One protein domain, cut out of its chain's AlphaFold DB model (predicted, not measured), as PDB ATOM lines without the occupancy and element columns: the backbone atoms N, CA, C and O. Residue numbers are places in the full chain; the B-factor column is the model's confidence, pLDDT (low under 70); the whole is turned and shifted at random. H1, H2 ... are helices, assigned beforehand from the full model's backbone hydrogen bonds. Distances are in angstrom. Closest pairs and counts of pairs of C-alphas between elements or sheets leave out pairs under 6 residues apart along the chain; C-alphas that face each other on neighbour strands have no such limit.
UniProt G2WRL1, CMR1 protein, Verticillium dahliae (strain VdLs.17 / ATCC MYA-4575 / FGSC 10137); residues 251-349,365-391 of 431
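What this domain is: This is residues 251 to 349 and 365 to 391 of the 431 residues of the protein "CMR1 protein" of Verticillium dahliae (strain VdLs.17 / ATCC MYA-4575 / FGSC 10137) (UniProt G2WRL1). The model is an open U of helices: the long helix H4, with H2 crossing its later part, makes the base, H1 and the loop of residues 262 to 280 rise at one end, and H5 with H3 beside its first turn stands at the other. Contacts between the helices are few. The printed part has 126 residues, with five named helices, H1 to H5 in order along the chain, and no named strand; the class is all helix. It is loose, with a radius of gyration of the C-alphas of 19.2 A, and elongated, with spans of 53 by 33 by 27 A.

Where its parts are: H1 is residues 255 to 261, beginning at C-alpha 255 at (-24.943, -5.927, 37.644). H2 is residues 281 to 292, 16.8 A from first to last C-alpha, and H3 is residues 300 to 308, 12.4 A. H4, the longest helix, is residues 324 to 346, 32.3 A long from C-alpha 324 at (-7.201, 21.549, 60.161). H5, residues 370 to 384, is 21.1 A long and ends with C-alpha 384 at (3.231, 14.097, 37.540).

How they stand to each other: H1 and H2 only just touch, with 3 pairs of C-alphas within 8 A, and H2 does so with residue 281 alone. Their closest C-alphas, those of Val 257 and Thr 281, are 5.5 A apart. The two run opposite ways at a steep tilt of 49 degrees. H2 touches H4, which meets it with residues 338 to 346 alone; the closest C-alphas, those of Ile 283 and His 345, are 5.7 A apart. They run opposite ways at a steep tilt of 42 degrees. H3 touches H5, which meets it with residues 371 to 372 alone; the closest C-alphas, those of Glu 303 and Ile 372, are 6.9 A apart. These two run the same way at a steep tilt of 68 degrees, only just short of about perpendicular. The helix packing is mostly crossed, with 0 of these 3 pairs at a shallow tilt. H1 is apart from H3, H4 and H5, and H2 is apart from H3 and H5. H3 and H4 are apart, and H4 and H5 are only just apart, their closest C-alphas 8.1 A from each other. In H1, H2, H3, H4 and H5 every O i to N i+4 pair is within hydrogen-bond range.

The domain as a whole: The two C-alphas farthest apart, those of Ser 276 and Ser 314, are 53.6 A from each other. Residues 350 to 364 are not printed, and C-alphas 349 and 365 stand 24.3 A apart across the cut, in the link from H4 to H5. The links from H1 to H2, with 19 residues, and from H3 to H4, with 15, are long; the link from H2 to H3 is short. The mean pLDDT of the printed part is 76.1, and 37 residues are under 70, among them residues 262 to 278 and 310 to 319.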
ATOM      1  N   ILE A 251     -14.699  -3.872  45.048       50.12
ATOM      2  CA  ILE A 251     -15.835  -3.145  44.493       50.12
ATOM      3  C   ILE A 251     -16.630  -4.202  43.741       50.12
ATOM      4  O   ILE A 251     -16.295  -4.525  42.608       50.12
ATOM      5  N   ALA A 252     -17.656  -4.754  44.392       50.38
ATOM      6  CA  ALA A 252     -18.603  -5.633  43.725       50.38
ATOM      7  C   ALA A 252     -19.119  -4.918  42.470       50.38
ATOM      8  O   ALA A 252     -19.778  -3.878  42.574       50.38
ATOM      9  N   GLU A 253     -18.771  -5.443  41.295       59.50
ATOM     10  CA  GLU A 253     -19.221  -4.895  40.022       59.50
ATOM     11  C   GLU A 253     -20.734  -5.058  39.957       59.50
ATOM     12  O   GLU A 253     -21.265  -6.146  39.734       59.50
ATOM     13  N   PHE A 254     -21.445  -3.968  40.245       69.31
ATOM     14  CA  PHE A 254     -22.896  -3.984  40.258       69.31
ATOM     15  C   PHE A 254     -23.398  -4.457  38.894       69.31
ATOM     16  O   PHE A 254     -22.956  -3.951  37.866       69.31
ATOM     17  N   GLU A 255     -24.365  -5.371  38.877       71.44
ATOM     18  CA  GLU A 255     -24.943  -5.927  37.644       71.44
ATOM     19  C   GLU A 255     -25.401  -4.820  36.670       71.44
ATOM     20  O   GLU A 255     -25.203  -4.908  35.462       71.44
ATOM     21  N   VAL A 256     -25.903  -3.708  37.219       70.94
ATOM     22  CA  VAL A 256     -26.282  -2.472  36.511       70.94
ATOM     23  C   VAL A 256     -25.104  -1.814  35.768       70.94
ATOM     24  O   VAL A 256     -25.304  -1.216  34.714       70.94
ATOM     25  N   VAL A 257     -23.887  -1.906  36.309       74.50
ATOM     26  CA  VAL A 257     -22.636  -1.377  35.733       74.50
ATOM     27  C   VAL A 257     -22.102  -2.312  34.653       74.50
ATOM     28  O   VAL A 257     -21.817  -1.844  33.555       74.50
ATOM     29  N   VAL A 258     -22.074  -3.624  34.905       76.00
ATOM     30  CA  VAL A 258     -21.684  -4.637  33.902       76.00
ATOM     31  C   VAL A 258     -22.634  -4.603  32.693       76.00
ATOM     32  O   VAL A 258     -22.204  -4.591  31.539       76.00
ATOM     33  N   ALA A 259     -23.942  -4.477  32.932       71.88
ATOM     34  CA  ALA A 259     -24.937  -4.288  31.876       71.88
ATOM     35  C   ALA A 259     -24.740  -2.973  31.094       71.88
ATOM     36  O   ALA A 259     -25.034  -2.918  29.898       71.88
ATOM     37  N   ALA A 260     -24.226  -1.921  31.742       74.31
ATOM     38  CA  ALA A 260     -23.950  -0.631  31.116       74.31
ATOM     39  C   ALA A 260     -22.602  -0.563  30.376       74.31
ATOM     40  O   ALA A 260     -22.471   0.270  29.486       74.31
ATOM     41  N   GLU A 261     -21.626  -1.432  30.655       73.19
ATOM     42  CA  GLU A 261     -20.363  -1.480  29.893       73.19
ATOM     43  C   GLU A 261     -20.636  -1.650  28.385       73.19
ATOM     44  O   GLU A 261     -20.029  -1.004  27.531       73.19
ATOM     45  N   ASN A 262     -21.648  -2.455  28.052       67.88
ATOM     46  CA  ASN A 262     -22.090  -2.689  26.680       67.88
ATOM     47  C   ASN A 262     -22.768  -1.471  26.017       67.88
ATOM     48  O   ASN A 262     -22.902  -1.458  24.793       67.88
ATOM     49  N   SER A 263     -23.160  -0.435  26.770       67.69
ATOM     50  CA  SER A 263     -23.691   0.820  26.215       67.69
ATOM     51  C   SER A 263     -22.618   1.886  25.961       67.69
ATOM     52  O   SER A 263     -22.911   2.895  25.319       67.69
ATOM     53  N   TRP A 264     -21.383   1.688  26.436       68.62
ATOM     54  CA  TRP A 264     -20.315   2.677  26.297       68.62
ATOM     55  C   TRP A 264     -19.697   2.613  24.885       68.62
ATOM     56  O   TRP A 264     -19.152   1.576  24.503       68.62
ATOM     57  N   PRO A 265     -19.705   3.711  24.098       62.25
ATOM     58  CA  PRO A 265     -19.189   3.739  22.722       62.25
ATOM     59  C   PRO A 265     -17.649   3.836  22.666       62.25
ATOM     60  O   PRO A 265     -17.076   4.484  21.792       62.25
ATOM     61  N   LEU A 266     -16.957   3.240  23.640       58.81
ATOM     62  CA  LEU A 266     -15.530   3.437  23.885       58.81
ATOM     63  C   LEU A 266     -14.716   2.510  22.966       58.81
ATOM     64  O   LEU A 266     -14.320   1.410  23.341       58.81
ATOM     65  N   ALA A 267     -14.556   2.952  21.715       56.47
ATOM     66  CA  ALA A 267     -13.892   2.258  20.603       56.47
ATOM     67  C   ALA A 267     -14.494   0.896  20.177       56.47
ATOM     68  O   ALA A 267     -13.948   0.237  19.293       56.47
ATOM     69  N   ARG A 268     -15.638   0.482  20.739       63.56
ATOM     70  CA  ARG A 268     -16.376  -0.723  20.321       63.56
ATOM     71  C   ARG A 268     -17.499  -0.373  19.345       63.56
ATOM     72  O   ARG A 268     -18.250   0.571  19.576       63.56
ATOM     73  N   CYS A 269     -17.679  -1.183  18.300       67.88
ATOM     74  CA  CYS A 269     -18.802  -1.084  17.356       67.88
ATOM     75  C   CYS A 269     -20.113  -1.648  17.940       67.88
ATOM     76  O   CYS A 269     -20.794  -2.453  17.303       67.88
ATOM     77  N   ASN A 270     -20.456  -1.254  19.167       66.56
ATOM     78  CA  ASN A 270     -21.695  -1.666  19.818       66.56
ATOM     79  C   ASN A 270     -22.894  -0.951  19.162       66.56
ATOM     80  O   ASN A 270     -22.771   0.214  18.772       66.56
ATOM     81  N   PRO A 271     -24.062  -1.610  19.030       69.31
ATOM     82  CA  PRO A 271     -25.257  -0.958  18.507       69.31
ATOM     83  C   PRO A 271     -25.667   0.210  19.423       69.31
ATOM     84  O   PRO A 271     -25.561   0.087  20.645       69.31
ATOM     85  N   PRO A 272     -26.147   1.342  18.874       65.50
ATOM     86  CA  PRO A 272     -26.452   2.528  19.667       65.50
ATOM     87  C   PRO A 272     -27.634   2.272  20.608       65.50
ATOM     88  O   PRO A 272     -28.795   2.279  20.196       65.50
ATOM     89  N   ILE A 273     -27.339   2.076  21.893       63.88
ATOM     90  CA  ILE A 273     -28.353   2.004  22.946       63.88
ATOM     91  C   ILE A 273     -28.886   3.420  23.182       63.88
ATOM     92  O   ILE A 273     -28.139   4.330  23.545       63.88
ATOM     93  N   TYR A 274     -30.187   3.615  22.965       67.06
ATOM     94  CA  TYR A 274     -30.842   4.902  23.183       67.06
ATOM     95  C   TYR A 274     -30.681   5.352  24.643       67.06
ATOM     96  O   TYR A 274     -30.761   4.550  25.573       67.06
ATOM     97  N   SER A 275     -30.480   6.653  24.863       65.44
ATOM     98  CA  SER A 275     -30.167   7.206  26.192       65.44
ATOM     99  C   SER A 275     -31.267   6.992  27.241       65.44
ATOM    100  O   SER A 275     -30.981   7.029  28.433       65.44
ATOM    101  N   SER A 276     -32.502   6.712  26.816       66.12
ATOM    102  CA  SER A 276     -33.629   6.322  27.675       66.12
ATOM    103  C   SER A 276     -33.582   4.871  28.175       66.12
ATOM    104  O   SER A 276     -34.312   4.542  29.106       66.12
ATOM    105  N   THR A 277     -32.752   4.007  27.582       67.00
ATOM    106  CA  THR A 277     -32.580   2.592  27.968       67.00
ATOM    107  C   THR A 277     -31.176   2.274  28.489       67.00
ATOM    108  O   THR A 277     -30.865   1.117  28.754       67.00
ATOM    109  N   CYS A 278     -30.312   3.282  28.642       66.19
ATOM    110  CA  CYS A 278     -29.013   3.121  29.290       66.19
ATOM    111  C   CYS A 278     -29.192   3.026  30.824       66.19
ATOM    112  O   CYS A 278     -29.869   3.888  31.395       66.19
ATOM    113  N   PRO A 279     -28.607   2.031  31.522       70.69
ATOM    114  CA  PRO A 279     -28.731   1.930  32.974       70.69
ATOM    115  C   PRO A 279     -28.075   3.126  33.684       70.69
ATOM    116  O   PRO A 279     -26.934   3.484  33.390       70.69
ATOM    117  N   ARG A 280     -28.762   3.743  34.659       77.38
ATOM    118  CA  ARG A 280     -28.241   4.907  35.407       77.38
ATOM    119  C   ARG A 280     -27.231   4.483  36.487       77.38
ATOM    120  O   ARG A 280     -27.466   4.693  37.672       77.38
ATOM    121  N   THR A 281     -26.095   3.917  36.087       83.50
ATOM    122  CA  THR A 281     -25.015   3.421  36.972       83.50
ATOM    123  C   THR A 281     -24.612   4.396  38.079       83.50
ATOM    124  O   THR A 281     -24.367   3.994  39.214       83.50
ATOM    125  N   ALA A 282     -24.585   5.691  37.767       85.38
ATOM    126  CA  ALA A 282     -24.109   6.737  38.661       85.38
ATOM    127  C   ALA A 282     -24.845   6.818  40.014       85.38
ATOM    128  O   ALA A 282     -24.188   7.140  40.997       85.38
ATOM    129  N   ILE A 283     -26.152   6.499  40.120       86.19
ATOM    130  CA  ILE A 283     -26.785   6.447  41.461       86.19
ATOM    131  C   ILE A 283     -26.177   5.314  42.299       86.19
ATOM    132  O   ILE A 283     -25.796   5.540  43.437       86.19
ATOM    133  N   VAL A 284     -25.966   4.137  41.705       84.25
ATOM    134  CA  VAL A 284     -25.426   2.956  42.395       84.25
ATOM    135  C   VAL A 284     -24.002   3.209  42.912       84.25
ATOM    136  O   VAL A 284     -23.674   2.834  44.037       84.25
ATOM    137  N   HIS A 285     -23.171   3.913  42.136       84.75
ATOM    138  CA  HIS A 285     -21.844   4.342  42.593       84.75
ATOM    139  C   HIS A 285     -21.918   5.362  43.740       84.75
ATOM    140  O   HIS A 285     -21.194   5.207  44.723       84.75
ATOM    141  N   LEU A 286     -22.795   6.370  43.649       87.31
ATOM    142  CA  LEU A 286     -22.960   7.388  44.694       87.31
ATOM    143  C   LEU A 286     -23.502   6.792  46.002       87.31
ATOM    144  O   LEU A 286     -23.053   7.178  47.076       87.31
ATOM    145  N   GLU A 287     -24.409   5.818  45.936       85.25
ATOM    146  CA  GLU A 287     -24.948   5.126  47.115       85.25
ATOM    147  C   GLU A 287     -23.954   4.123  47.714       85.25
ATOM    148  O   GLU A 287     -23.894   3.950  48.933       85.25
ATOM    149  N   CYS A 288     -23.105   3.503  46.885       84.62
ATOM    150  CA  CYS A 288     -21.973   2.721  47.379       84.62
ATOM    151  C   CYS A 288     -20.942   3.602  48.095       84.62
ATOM    152  O   CYS A 288     -20.453   3.220  49.159       84.62
ATOM    153  N   LEU A 289     -20.659   4.787  47.547       84.19
ATOM    154  CA  LEU A 289     -19.789   5.785  48.161       84.19
ATOM    155  C   LEU A 289     -20.383   6.300  49.480       84.19
ATOM    156  O   LEU A 289     -19.690   6.279  50.488       84.19
ATOM    157  N   GLU A 290     -21.673   6.656  49.517       84.06
ATOM    158  CA  GLU A 290     -22.368   7.083  50.743       84.06
ATOM    159  C   GLU A 290     -22.264   6.033  51.861       84.06
ATOM    160  O   GLU A 290     -22.032   6.379  53.018       84.06
ATOM    161  N   ARG A 291     -22.398   4.744  51.520       82.38
ATOM    162  CA  ARG A 291     -22.256   3.635  52.473       82.38
ATOM    163  C   ARG A 291     -20.809   3.447  52.941       82.38
ATOM    164  O   ARG A 291     -20.595   3.404  54.146       82.38
ATOM    165  N   LYS A 292     -19.824   3.382  52.033       79.31
ATOM    166  CA  LYS A 292     -18.404   3.222  52.420       79.31
ATOM    167  C   LYS A 292     -17.871   4.437  53.199       79.31
ATOM    168  O   LYS A 292     -17.096   4.278  54.129       79.31
ATOM    169  N   CYS A 293     -18.345   5.651  52.917       77.50
ATOM    170  CA  CYS A 293     -17.975   6.855  53.676       77.50
ATOM    171  C   CYS A 293     -18.534   6.911  55.113       77.50
ATOM    172  O   CYS A 293     -18.088   7.762  55.884       77.50
ATOM    173  N   LYS A 294     -19.478   6.025  55.469       77.38
ATOM    174  CA  LYS A 294     -20.001   5.817  56.835       77.38
ATOM    175  C   LYS A 294     -19.335   4.642  57.566       77.38
ATOM    176  O   LYS A 294     -19.570   4.457  58.755       77.38
ATOM    177  N   GLU A 295     -18.563   3.820  56.860       79.44
ATOM    178  CA  GLU A 295     -18.022   2.560  57.366       79.44
ATOM    179  C   GLU A 295     -16.719   2.814  58.144       79.44
ATOM    180  O   GLU A 295     -15.655   3.088  57.574       79.44
ATOM    181  N   GLU A 296     -16.821   2.777  59.475       73.38
ATOM    182  CA  GLU A 296     -15.694   2.989  60.383       73.38
ATOM    183  C   GLU A 296     -14.589   1.955  60.124       73.38
ATOM    184  O   GLU A 296     -14.838   0.758  60.003       73.38
ATOM    185  N   GLY A 297     -13.345   2.422  60.000       76.38
ATOM    186  CA  GLY A 297     -12.211   1.558  59.676       76.38
ATOM    187  C   GLY A 297     -11.981   1.283  58.184       76.38
ATOM    188  O   GLY A 297     -10.975   0.640  57.883       76.38
ATOM    189  N   THR A 298     -12.788   1.828  57.256       82.25
ATOM    190  CA  THR A 298     -12.571   1.761  55.782       82.25
ATOM    191  C   THR A 298     -11.123   2.047  55.367       82.25
ATOM    192  O   THR A 298     -10.577   1.415  54.465       82.25
ATOM    193  N   TRP A 299     -10.480   2.997  56.046       83.62
ATOM    194  CA  TRP A 299      -9.113   3.435  55.767       83.62
ATOM    195  C   TRP A 299      -8.022   2.589  56.449       83.62
ATOM    196  O   TRP A 299      -6.853   2.680  56.075       83.62
ATOM    197  N   SER A 300      -8.380   1.738  57.415       82.94
ATOM    198  CA  SER A 300      -7.422   1.004  58.256       82.94
ATOM    199  C   SER A 300      -6.560  -0.055  57.542       82.94
ATOM    200  O   SER A 300      -5.435  -0.267  58.000       82.94
ATOM    201  N   PRO A 301      -6.975  -0.709  56.431       86.19
ATOM    202  CA  PRO A 301      -6.072  -1.575  55.665       86.19
ATOM    203  C   PRO A 301      -4.960  -0.768  54.982       86.19
ATOM    204  O   PRO A 301      -3.803  -1.180  54.981       86.19
ATOM    205  N   LEU A 302      -5.305   0.412  54.455       83.75
ATOM    206  CA  LEU A 302      -4.361   1.317  53.802       83.75
ATOM    207  C   LEU A 302      -3.430   1.994  54.817       83.75
ATOM    208  O   LEU A 302      -2.246   2.143  54.538       83.75
ATOM    209  N   GLU A 303      -3.926   2.340  56.009       85.50
ATOM    210  CA  GLU A 303      -3.090   2.855  57.102       85.50
ATOM    211  C   GLU A 303      -2.034   1.830  57.540       85.50
ATOM    212  O   GLU A 303      -0.850   2.155  57.583       85.50
ATOM    213  N   LYS A 304      -2.439   0.567  57.751       86.69
ATOM    214  CA  LYS A 304      -1.510  -0.541  58.043       86.69
ATOM    215  C   LYS A 304      -0.473  -0.727  56.937       86.69
ATOM    216  O   LYS A 304       0.694  -0.928  57.247       86.69
ATOM    217  N   TYR A 305      -0.877  -0.651  55.666       85.12
ATOM    218  CA  TYR A 305       0.061  -0.742  54.547       85.12
ATOM    219  C   TYR A 305       1.074   0.418  54.548       85.12
ATOM    220  O   TYR A 305       2.276   0.175  54.440       85.12
ATOM    221  N   ILE A 306       0.616   1.662  54.724       83.75
ATOM    222  CA  ILE A 306       1.491   2.845  54.778       83.75
ATOM    223  C   ILE A 306       2.486   2.732  55.940       83.75
ATOM    224  O   ILE A 306       3.672   2.952  55.726       83.75
ATOM    225  N   ASP A 307       2.042   2.297  57.123       83.19
ATOM    226  CA  ASP A 307       2.915   2.094  58.289       83.19
ATOM    227  C   ASP A 307       3.903   0.908  58.125       83.19
ATOM    228  O   ASP A 307       4.840   0.785  58.912       83.19
ATOM    229  N   THR A 308       3.745   0.047  57.104       83.00
ATOM    230  CA  THR A 308       4.711  -1.031  56.773       83.00
ATOM    231  C   THR A 308       5.749  -0.669  55.708       83.00
ATOM    232  O   THR A 308       6.665  -1.461  55.479       83.00
ATOM    233  N   VAL A 309       5.639   0.488  55.043       74.44
ATOM    234  CA  VAL A 309       6.508   0.863  53.914       74.44
ATOM    235  C   VAL A 309       7.228   2.181  54.191       74.44
ATOM    236  O   VAL A 309       6.607   3.183  54.531       74.44
ATOM    237  N   ASP A 310       8.552   2.189  54.015       68.25
ATOM    238  CA  ASP A 310       9.415   3.343  54.297       68.25
ATOM    239  C   ASP A 310       9.325   4.432  53.206       68.25
ATOM    240  O   ASP A 310      10.167   4.564  52.308       68.25
ATOM    241  N   TRP A 311       8.240   5.208  53.278       65.38
ATOM    242  CA  TRP A 311       7.917   6.303  52.358       65.38
ATOM    243  C   TRP A 311       8.707   7.602  52.596       65.38
ATOM    244  O   TRP A 311       8.572   8.522  51.788       65.38
ATOM    245  N   ASP A 312       9.535   7.695  53.643       59.19
ATOM    246  CA  ASP A 312      10.382   8.875  53.908       59.19
ATOM    247  C   ASP A 312      11.786   8.762  53.261       59.19
ATOM    248  O   ASP A 312      12.654   9.628  53.433       59.19
ATOM    249  N   SER A 313      11.975   7.740  52.413       54.91
ATOM    250  CA  SER A 313      13.038   7.652  51.402       54.91
ATOM    251  C   SER A 313      13.197   8.985  50.651       54.91
ATOM    252  O   SER A 313      12.313   9.406  49.903       54.91
ATOM    253  N   SER A 314      14.331   9.659  50.856       55.88
ATOM    254  CA  SER A 314      14.462  11.127  50.762       55.88
ATOM    255  C   SER A 314      14.556  11.732  49.346       55.88
ATOM    256  O   SER A 314      15.139  12.798  49.170       55.88
ATOM    257  N   ASP A 315      13.983  11.061  48.347       57.03
ATOM    258  CA  ASP A 315      13.998  11.415  46.915       57.03
ATOM    259  C   ASP A 315      12.579  11.771  46.399       57.03
ATOM    260  O   ASP A 315      12.258  11.675  45.214       57.03
ATOM    261  N   LEU A 316      11.677  12.130  47.322       58.97
ATOM    262  CA  LEU A 316      10.261  12.415  47.077       58.97
ATOM    263  C   LEU A 316       9.911  13.867  47.429       58.97
ATOM    264  O   LEU A 316      10.403  14.429  48.405       58.97
ATOM    265  N   ALA A 317       9.011  14.466  46.646       64.19
ATOM    266  CA  ALA A 317       8.558  15.837  46.860       64.19
ATOM    267  C   ALA A 317       7.837  15.988  48.214       64.19
ATOM    268  O   ALA A 317       6.834  15.319  48.485       64.19
ATOM    269  N   THR A 318       8.330  16.897  49.056       67.56
ATOM    270  CA  THR A 318       7.778  17.168  50.388       67.56
ATOM    271  C   THR A 318       6.428  17.878  50.289       67.56
ATOM    272  O   THR A 318       6.366  19.084  50.041       67.56
ATOM    273  N   VAL A 319       5.337  17.143  50.509       68.75
ATOM    274  CA  VAL A 319       3.994  17.721  50.660       68.75
ATOM    275  C   VAL A 319       3.895  18.434  52.011       68.75
ATOM    276  O   VAL A 319       4.291  17.887  53.038       68.75
ATOM    277  N   ILE A 320       3.371  19.662  52.003       75.25
ATOM    278  CA  ILE A 320       3.152  20.467  53.213       75.25
ATOM    279  C   ILE A 320       2.054  19.801  54.068       75.25
ATOM    280  O   ILE A 320       0.974  19.543  53.527       75.25
ATOM    281  N   PRO A 321       2.279  19.559  55.377       71.19
ATOM    282  CA  PRO A 321       1.284  18.935  56.245       71.19
ATOM    283  C   PRO A 321      -0.046  19.691  56.282       71.19
ATOM    284  O   PRO A 321      -0.087  20.926  56.333       71.19
ATOM    285  N   MET A 322      -1.155  18.955  56.264       72.38
ATOM    286  CA  MET A 322      -2.471  19.569  56.070       72.38
ATOM    287  C   MET A 322      -3.001  20.264  57.331       72.38
ATOM    288  O   MET A 322      -3.248  19.630  58.356       72.38
ATOM    289  N   THR A 323      -3.260  21.574  57.243       83.56
ATOM    290  CA  THR A 323      -3.890  22.324  58.346       83.56
ATOM    291  C   THR A 323      -5.323  21.838  58.596       83.56
ATOM    292  O   THR A 323      -6.031  21.492  57.643       83.56
ATOM    293  N   SER A 324      -5.799  21.890  59.852       84.12
ATOM    294  CA  SER A 324      -7.201  21.549  60.161       84.12
ATOM    295  C   SER A 324      -8.163  22.379  59.315       84.12
ATOM    296  O   SER A 324      -9.006  21.809  58.640       84.12
ATOM    297  N   ARG A 325      -7.961  23.703  59.214       86.44
ATOM    298  CA  ARG A 325      -8.803  24.591  58.390       86.44
ATOM    299  C   ARG A 325      -8.908  24.121  56.931       86.44
ATOM    300  O   ARG A 325      -9.985  24.213  56.346       86.44
ATOM    301  N   THR A 326      -7.824  23.608  56.345       86.25
ATOM    302  CA  THR A 326      -7.837  23.041  54.986       86.25
ATOM    303  C   THR A 326      -8.646  21.744  54.937       86.25
ATOM    304  O   THR A 326      -9.513  21.599  54.079       86.25
ATOM    305  N   ARG A 327      -8.416  20.830  55.887       86.31
ATOM    306  CA  ARG A 327      -9.152  19.561  56.023       86.31
ATOM    307  C   ARG A 327     -10.656  19.786  56.228       86.31
ATOM    308  O   ARG A 327     -11.471  19.131  55.591       86.31
ATOM    309  N   ASP A 328     -11.020  20.742  57.073       86.19
ATOM    310  CA  ASP A 328     -12.402  21.060  57.437       86.19
ATOM    311  C   ASP A 328     -13.143  21.711  56.248       86.19
ATOM    312  O   ASP A 328     -14.289  21.359  55.964       86.19
ATOM    313  N   ARG A 329     -12.457  22.561  55.462       87.88
ATOM    314  CA  ARG A 329     -12.947  23.037  54.151       87.88
ATOM    315  C   ARG A 329     -13.139  21.888  53.157       87.88
ATOM    316  O   ARG A 329     -14.179  21.823  52.508       87.88
ATOM    317  N   MET A 330     -12.181  20.963  53.045       87.00
ATOM    318  CA  MET A 330     -12.320  19.787  52.172       87.00
ATOM    319  C   MET A 330     -13.486  18.884  52.588       87.00
ATOM    320  O   MET A 330     -14.137  18.306  51.717       87.00
ATOM    321  N   LEU A 331     -13.794  18.791  53.886       86.38
ATOM    322  CA  LEU A 331     -14.949  18.043  54.380       86.38
ATOM    323  C   LEU A 331     -16.248  18.710  53.917       86.38
ATOM    324  O   LEU A 331     -17.065  18.047  53.289       86.38
ATOM    325  N   ALA A 332     -16.411  20.023  54.114       86.62
ATOM    326  CA  ALA A 332     -17.589  20.755  53.632       86.62
ATOM    327  C   ALA A 332     -17.769  20.667  52.099       86.62
ATOM    328  O   ALA A 332     -18.879  20.456  51.600       86.62
ATOM    329  N   ILE A 333     -16.673  20.759  51.339       88.31
ATOM    330  CA  ILE A 333     -16.682  20.627  49.875       88.31
ATOM    331  C   ILE A 333     -17.104  19.209  49.459       88.31
ATOM    332  O   ILE A 333     -18.069  19.052  48.714       88.31
ATOM    333  N   THR A 334     -16.444  18.160  49.958       88.44
ATOM    334  CA  THR A 334     -16.784  16.767  49.596       88.44
ATOM    335  C   THR A 334     -18.197  16.377  50.038       88.44
ATOM    336  O   THR A 334     -18.924  15.744  49.269       88.44
ATOM    337  N   GLN A 335     -18.627  16.826  51.221       86.88
ATOM    338  CA  GLN A 335     -19.977  16.630  51.748       86.88
ATOM    339  C   GLN A 335     -21.044  17.266  50.848       86.88
ATOM    340  O   GLN A 335     -22.024  16.603  50.496       86.88
ATOM    341  N   SER A 336     -20.861  18.530  50.453       85.88
ATOM    342  CA  SER A 336     -21.828  19.240  49.605       85.88
ATOM    343  C   SER A 336     -21.886  18.668  48.185       85.88
ATOM    344  O   SER A 336     -22.984  18.505  47.647       85.88
ATOM    345  N   PHE A 337     -20.748  18.265  47.603       88.69
ATOM    346  CA  PHE A 337     -20.718  17.586  46.303       88.69
ATOM    347  C   PHE A 337     -21.436  16.231  46.327       88.69
ATOM    348  O   PHE A 337     -22.274  15.991  45.456       88.69
ATOM    349  N   LEU A 338     -21.176  15.361  47.315       87.62
ATOM    350  CA  LEU A 338     -21.868  14.068  47.410       87.62
ATOM    351  C   LEU A 338     -23.376  14.255  47.620       87.62
ATOM    352  O   LEU A 338     -24.173  13.600  46.951       87.62
ATOM    353  N   HIS A 339     -23.774  15.178  48.500       84.62
ATOM    354  CA  HIS A 339     -25.183  15.453  48.778       84.62
ATOM    355  C   HIS A 339     -25.922  15.970  47.531       84.62
ATOM    356  O   HIS A 339     -26.970  15.433  47.174       84.62
ATOM    357  N   LYS A 340     -25.343  16.937  46.802       87.25
ATOM    358  CA  LYS A 340     -25.926  17.490  45.564       87.25
ATOM    359  C   LYS A 340     -25.949  16.467  44.419       87.25
ATOM    360  O   LYS A 340     -26.902  16.437  43.643       87.25
ATOM    361  N   ALA A 341     -24.949  15.587  44.329       88.50
ATOM    362  CA  ALA A 341     -24.938  14.490  43.359       88.50
ATOM    363  C   ALA A 341     -26.024  13.438  43.658       88.50
ATOM    364  O   ALA A 341     -26.732  13.009  42.743       88.50
ATOM    365  N   LEU A 342     -26.195  13.057  44.930       86.19
ATOM    366  CA  LEU A 342     -27.259  12.151  45.372       86.19
ATOM    367  C   LEU A 342     -28.651  12.753  45.146       86.19
ATOM    368  O   LEU A 342     -29.520  12.047  44.644       86.19
ATOM    369  N   ASP A 343     -28.859  14.041  45.435       83.56
ATOM    370  CA  ASP A 343     -30.128  14.737  45.178       83.56
ATOM    371  C   ASP A 343     -30.513  14.704  43.686       83.56
ATOM    372  O   ASP A 343     -31.565  14.178  43.322       83.56
ATOM    373  N   VAL A 344     -29.611  15.117  42.788       86.44
ATOM    374  CA  VAL A 344     -29.832  15.081  41.324       86.44
ATOM    375  C   VAL A 344     -30.088  13.654  40.799       86.44
ATOM    376  O   VAL A 344     -30.701  13.457  39.737       86.44
ATOM    377  N   HIS A 345     -29.636  12.626  41.523       81.62
ATOM    378  CA  HIS A 345     -29.801  11.226  41.134       81.62
ATOM    379  C   HIS A 345     -31.033  10.542  41.748       81.62
ATOM    380  O   HIS A 345     -31.672   9.756  41.046       81.62
ATOM    381  N   ARG A 346     -31.446  10.917  42.965       83.69
ATOM    382  CA  ARG A 346     -32.675  10.456  43.639       83.69
ATOM    383  C   ARG A 346     -33.912  11.254  43.187       83.69
ATOM    384  O   ARG A 346     -34.904  10.671  42.747       83.69
ATOM    385  N   GLY A 347     -33.827  12.586  43.171       64.06
ATOM    386  CA  GLY A 347     -34.894  13.514  42.760       64.06
ATOM    387  C   GLY A 347     -35.294  13.435  41.280       64.06
ATOM    388  O   GLY A 347     -36.337  13.952  40.878       64.06
ATOM    389  N   GLY A 348     -34.518  12.725  40.452       59.28
ATOM    390  CA  GLY A 348     -34.901  12.399  39.076       59.28
ATOM    391  C   GLY A 348     -36.033  11.369  38.953       59.28
ATOM    392  O   GLY A 348     -36.585  11.230  37.864       59.28
ATOM    393  N   ILE A 349     -36.368  10.645  40.032       56.84
ATOM    394  CA  ILE A 349     -37.299   9.501  40.006       56.84
ATOM    395  C   ILE A 349     -38.648   9.839  40.668       56.84
ATOM    396  O   ILE A 349     -39.684   9.354  40.220       56.84
ATOM    397  N   ILE A 365     -19.677  12.347  55.778       79.12
ATOM    398  CA  ILE A 365     -18.512  11.681  55.192       79.12
ATOM    399  C   ILE A 365     -17.354  11.715  56.189       79.12
ATOM    400  O   ILE A 365     -16.903  12.790  56.596       79.12
ATOM    401  N   VAL A 366     -16.787  10.549  56.502       79.62
ATOM    402  CA  VAL A 366     -15.475  10.474  57.156       79.62
ATOM    403  C   VAL A 366     -14.380  10.655  56.099       79.62
ATOM    404  O   VAL A 366     -14.105   9.750  55.305       79.62
ATOM    405  N   LEU A 367     -13.747  11.835  56.075       77.25
ATOM    406  CA  LEU A 367     -12.540  12.065  55.269       77.25
ATOM    407  C   LEU A 367     -11.425  11.063  55.638       77.25
ATOM    408  O   LEU A 367     -11.330  10.672  56.805       77.25
ATOM    409  N   PRO A 368     -10.530  10.709  54.693       80.38
ATOM    410  CA  PRO A 368      -9.332   9.948  55.018       80.38
ATOM    411  C   PRO A 368      -8.505  10.637  56.123       80.38
ATOM    412  O   PRO A 368      -8.377  11.867  56.108       80.38
ATOM    413  N   PRO A 369      -7.893   9.872  57.049       83.50
ATOM    414  CA  PRO A 369      -6.872  10.372  57.967       83.50
ATOM    415  C   PRO A 369      -5.788  11.210  57.255       83.50
ATOM    416  O   PRO A 369      -5.399  10.857  56.139       83.50
ATOM    417  N   PRO A 370      -5.238  12.277  57.880       82.31
ATOM    418  CA  PRO A 370      -4.277  13.173  57.227       82.31
ATOM    419  C   PRO A 370      -3.067  12.464  56.600       82.31
ATOM    420  O   PRO A 370      -2.741  12.762  55.455       82.31
ATOM    421  N   LYS A 371      -2.493  11.449  57.276       81.31
ATOM    422  CA  LYS A 371      -1.444  10.560  56.729       81.31
ATOM    423  C   LYS A 371      -1.780  10.040  55.323       81.31
ATOM    424  O   LYS A 371      -0.936  10.026  54.435       81.31
ATOM    425  N   ILE A 372      -3.019   9.584  55.134       85.38
ATOM    426  CA  ILE A 372      -3.485   8.929  53.908       85.38
ATOM    427  C   ILE A 372      -3.736   9.960  52.809       85.38
ATOM    428  O   ILE A 372      -3.431   9.712  51.643       85.38
ATOM    429  N   LEU A 373      -4.244  11.137  53.173       84.69
ATOM    430  CA  LEU A 373      -4.417  12.235  52.228       84.69
ATOM    431  C   LEU A 373      -3.059  12.796  51.768       84.69
ATOM    432  O   LEU A 373      -2.864  13.013  50.574       84.69
ATOM    433  N   GLU A 374      -2.084  12.923  52.672       82.88
ATOM    434  CA  GLU A 374      -0.693  13.245  52.329       82.88
ATOM    435  C   GLU A 374      -0.047  12.160  51.457       82.88
ATOM    436  O   GLU A 374       0.619  12.499  50.481       82.88
ATOM    437  N   TYR A 375      -0.286  10.873  51.730       82.38
ATOM    438  CA  TYR A 375       0.158   9.767  50.874       82.38
ATOM    439  C   TYR A 375      -0.400   9.877  49.445       82.38
ATOM    440  O   TYR A 375       0.365   9.817  48.481       82.38
ATOM    441  N   PHE A 376      -1.709  10.113  49.285       86.12
ATOM    442  CA  PHE A 376      -2.310  10.323  47.963       86.12
ATOM    443  C   PHE A 376      -1.728  11.552  47.249       86.12
ATOM    444  O   PHE A 376      -1.435  11.474  46.058       86.12
ATOM    445  N   LEU A 377      -1.494  12.659  47.962       84.81
ATOM    446  CA  LEU A 377      -0.879  13.865  47.396       84.81
ATOM    447  C   LEU A 377       0.586  13.633  46.980       84.81
ATOM    448  O   LEU A 377       0.956  13.995  45.863       84.81
ATOM    449  N   ARG A 378       1.408  12.974  47.814       79.25
ATOM    450  CA  ARG A 378       2.799  12.601  47.476       79.25
ATOM    451  C   ARG A 378       2.834  11.676  46.252       79.25
ATOM    452  O   ARG A 378       3.625  11.895  45.336       79.25
ATOM    453  N   SER A 379       1.939  10.687  46.196       82.75
ATOM    454  CA  SER A 379       1.807   9.748  45.072       82.75
ATOM    455  C   SER A 379       1.366  10.439  43.770       82.75
ATOM    456  O   SER A 379       1.927  10.179  42.706       82.75
ATOM    457  N   TYR A 380       0.433  11.393  43.849       84.06
ATOM    458  CA  TYR A 380      -0.009  12.195  42.704       84.06
ATOM    459  C   TYR A 380       1.093  13.132  42.177       84.06
ATOM    460  O   TYR A 380       1.333  13.199  40.975       84.06
ATOM    461  N   VAL A 381       1.843  13.805  43.058       81.38
ATOM    462  CA  VAL A 381       3.001  14.615  42.633       81.38
ATOM    463  C   VAL A 381       4.093  13.735  42.003       81.38
ATOM    464  O   VAL A 381       4.696  14.125  41.002       81.38
ATOM    465  N   ARG A 382       4.301  12.511  42.514       78.44
ATOM    466  CA  ARG A 382       5.206  11.513  41.919       78.44
ATOM    467  C   ARG A 382       4.754  11.043  40.530       78.44
ATOM    468  O   ARG A 382       5.616  10.826  39.685       78.44
ATOM    469  N   SER A 383       3.456  10.883  40.258       81.88
ATOM    470  CA  SER A 383       2.995  10.503  38.910       81.88
ATOM    471  C   SER A 383       3.115  11.653  37.902       81.88
ATOM    472  O   SER A 383       3.357  11.413  36.719       81.88
ATOM    473  N   LEU A 384       3.031  12.905  38.367       78.06
ATOM    474  CA  LEU A 384       3.231  14.097  37.540       78.06
ATOM    475  C   LEU A 384       4.705  14.437  37.265       78.06
ATOM    476  O   LEU A 384       4.983  15.061  36.240       78.06
ATOM    477  N   SER A 385       5.660  14.040  38.114       73.31
ATOM    478  CA  SER A 385       7.074  14.448  37.975       73.31
ATOM    479  C   SER A 385       7.728  13.994  36.662       73.31
ATOM    480  O   SER A 385       8.592  14.695  36.138       73.31
ATOM    481  N   TYR A 386       7.266  12.880  36.079       71.94
ATOM    482  CA  TYR A 386       7.691  12.404  34.756       71.94
ATOM    483  C   TYR A 386       7.333  13.387  33.624       71.94
ATOM    484  O   TYR A 386       8.099  13.560  32.678       71.94
ATOM    485  N   TYR A 387       6.182  14.055  33.735       78.25
ATOM    486  CA  TYR A 387       5.700  15.042  32.764       78.25
ATOM    487  C   TYR A 387       6.169  16.467  33.093       78.25
ATOM    488  O   TYR A 387       6.299  17.296  32.193       78.25
ATOM    489  N   TYR A 388       6.473  16.738  34.366       72.94
ATOM    490  CA  TYR A 388       6.920  18.039  34.866       72.94
ATOM    491  C   TYR A 388       8.211  17.919  35.708       72.94
ATOM    492  O   TYR A 388       8.172  18.099  36.929       72.94
ATOM    493  N   PRO A 389       9.390  17.694  35.083       60.91
ATOM    494  CA  PRO A 389      10.667  17.532  35.800       60.91
ATOM    495  C   PRO A 389      11.083  18.738  36.660       60.91
ATOM    496  O   PRO A 389      11.912  18.615  37.560       60.91
ATOM    497  N   LEU A 390      10.487  19.908  36.405       57.94
ATOM    498  CA  LEU A 390      10.714  21.156  37.141       57.94
ATOM    499  C   LEU A 390      10.312  21.084  38.628       57.94
ATOM    500  O   LEU A 390      10.718  21.948  39.394       57.94
ATOM    501  N   VAL A 391       9.545  20.070  39.046       53.16
ATOM    502  CA  VAL A 391       9.101  19.899  40.444       53.16
ATOM    503  C   VAL A 391      10.203  19.325  41.351       53.16
ATOM    504  O   VAL A 391      10.163  19.532  42.560       53.16
TER     505      VAL A 391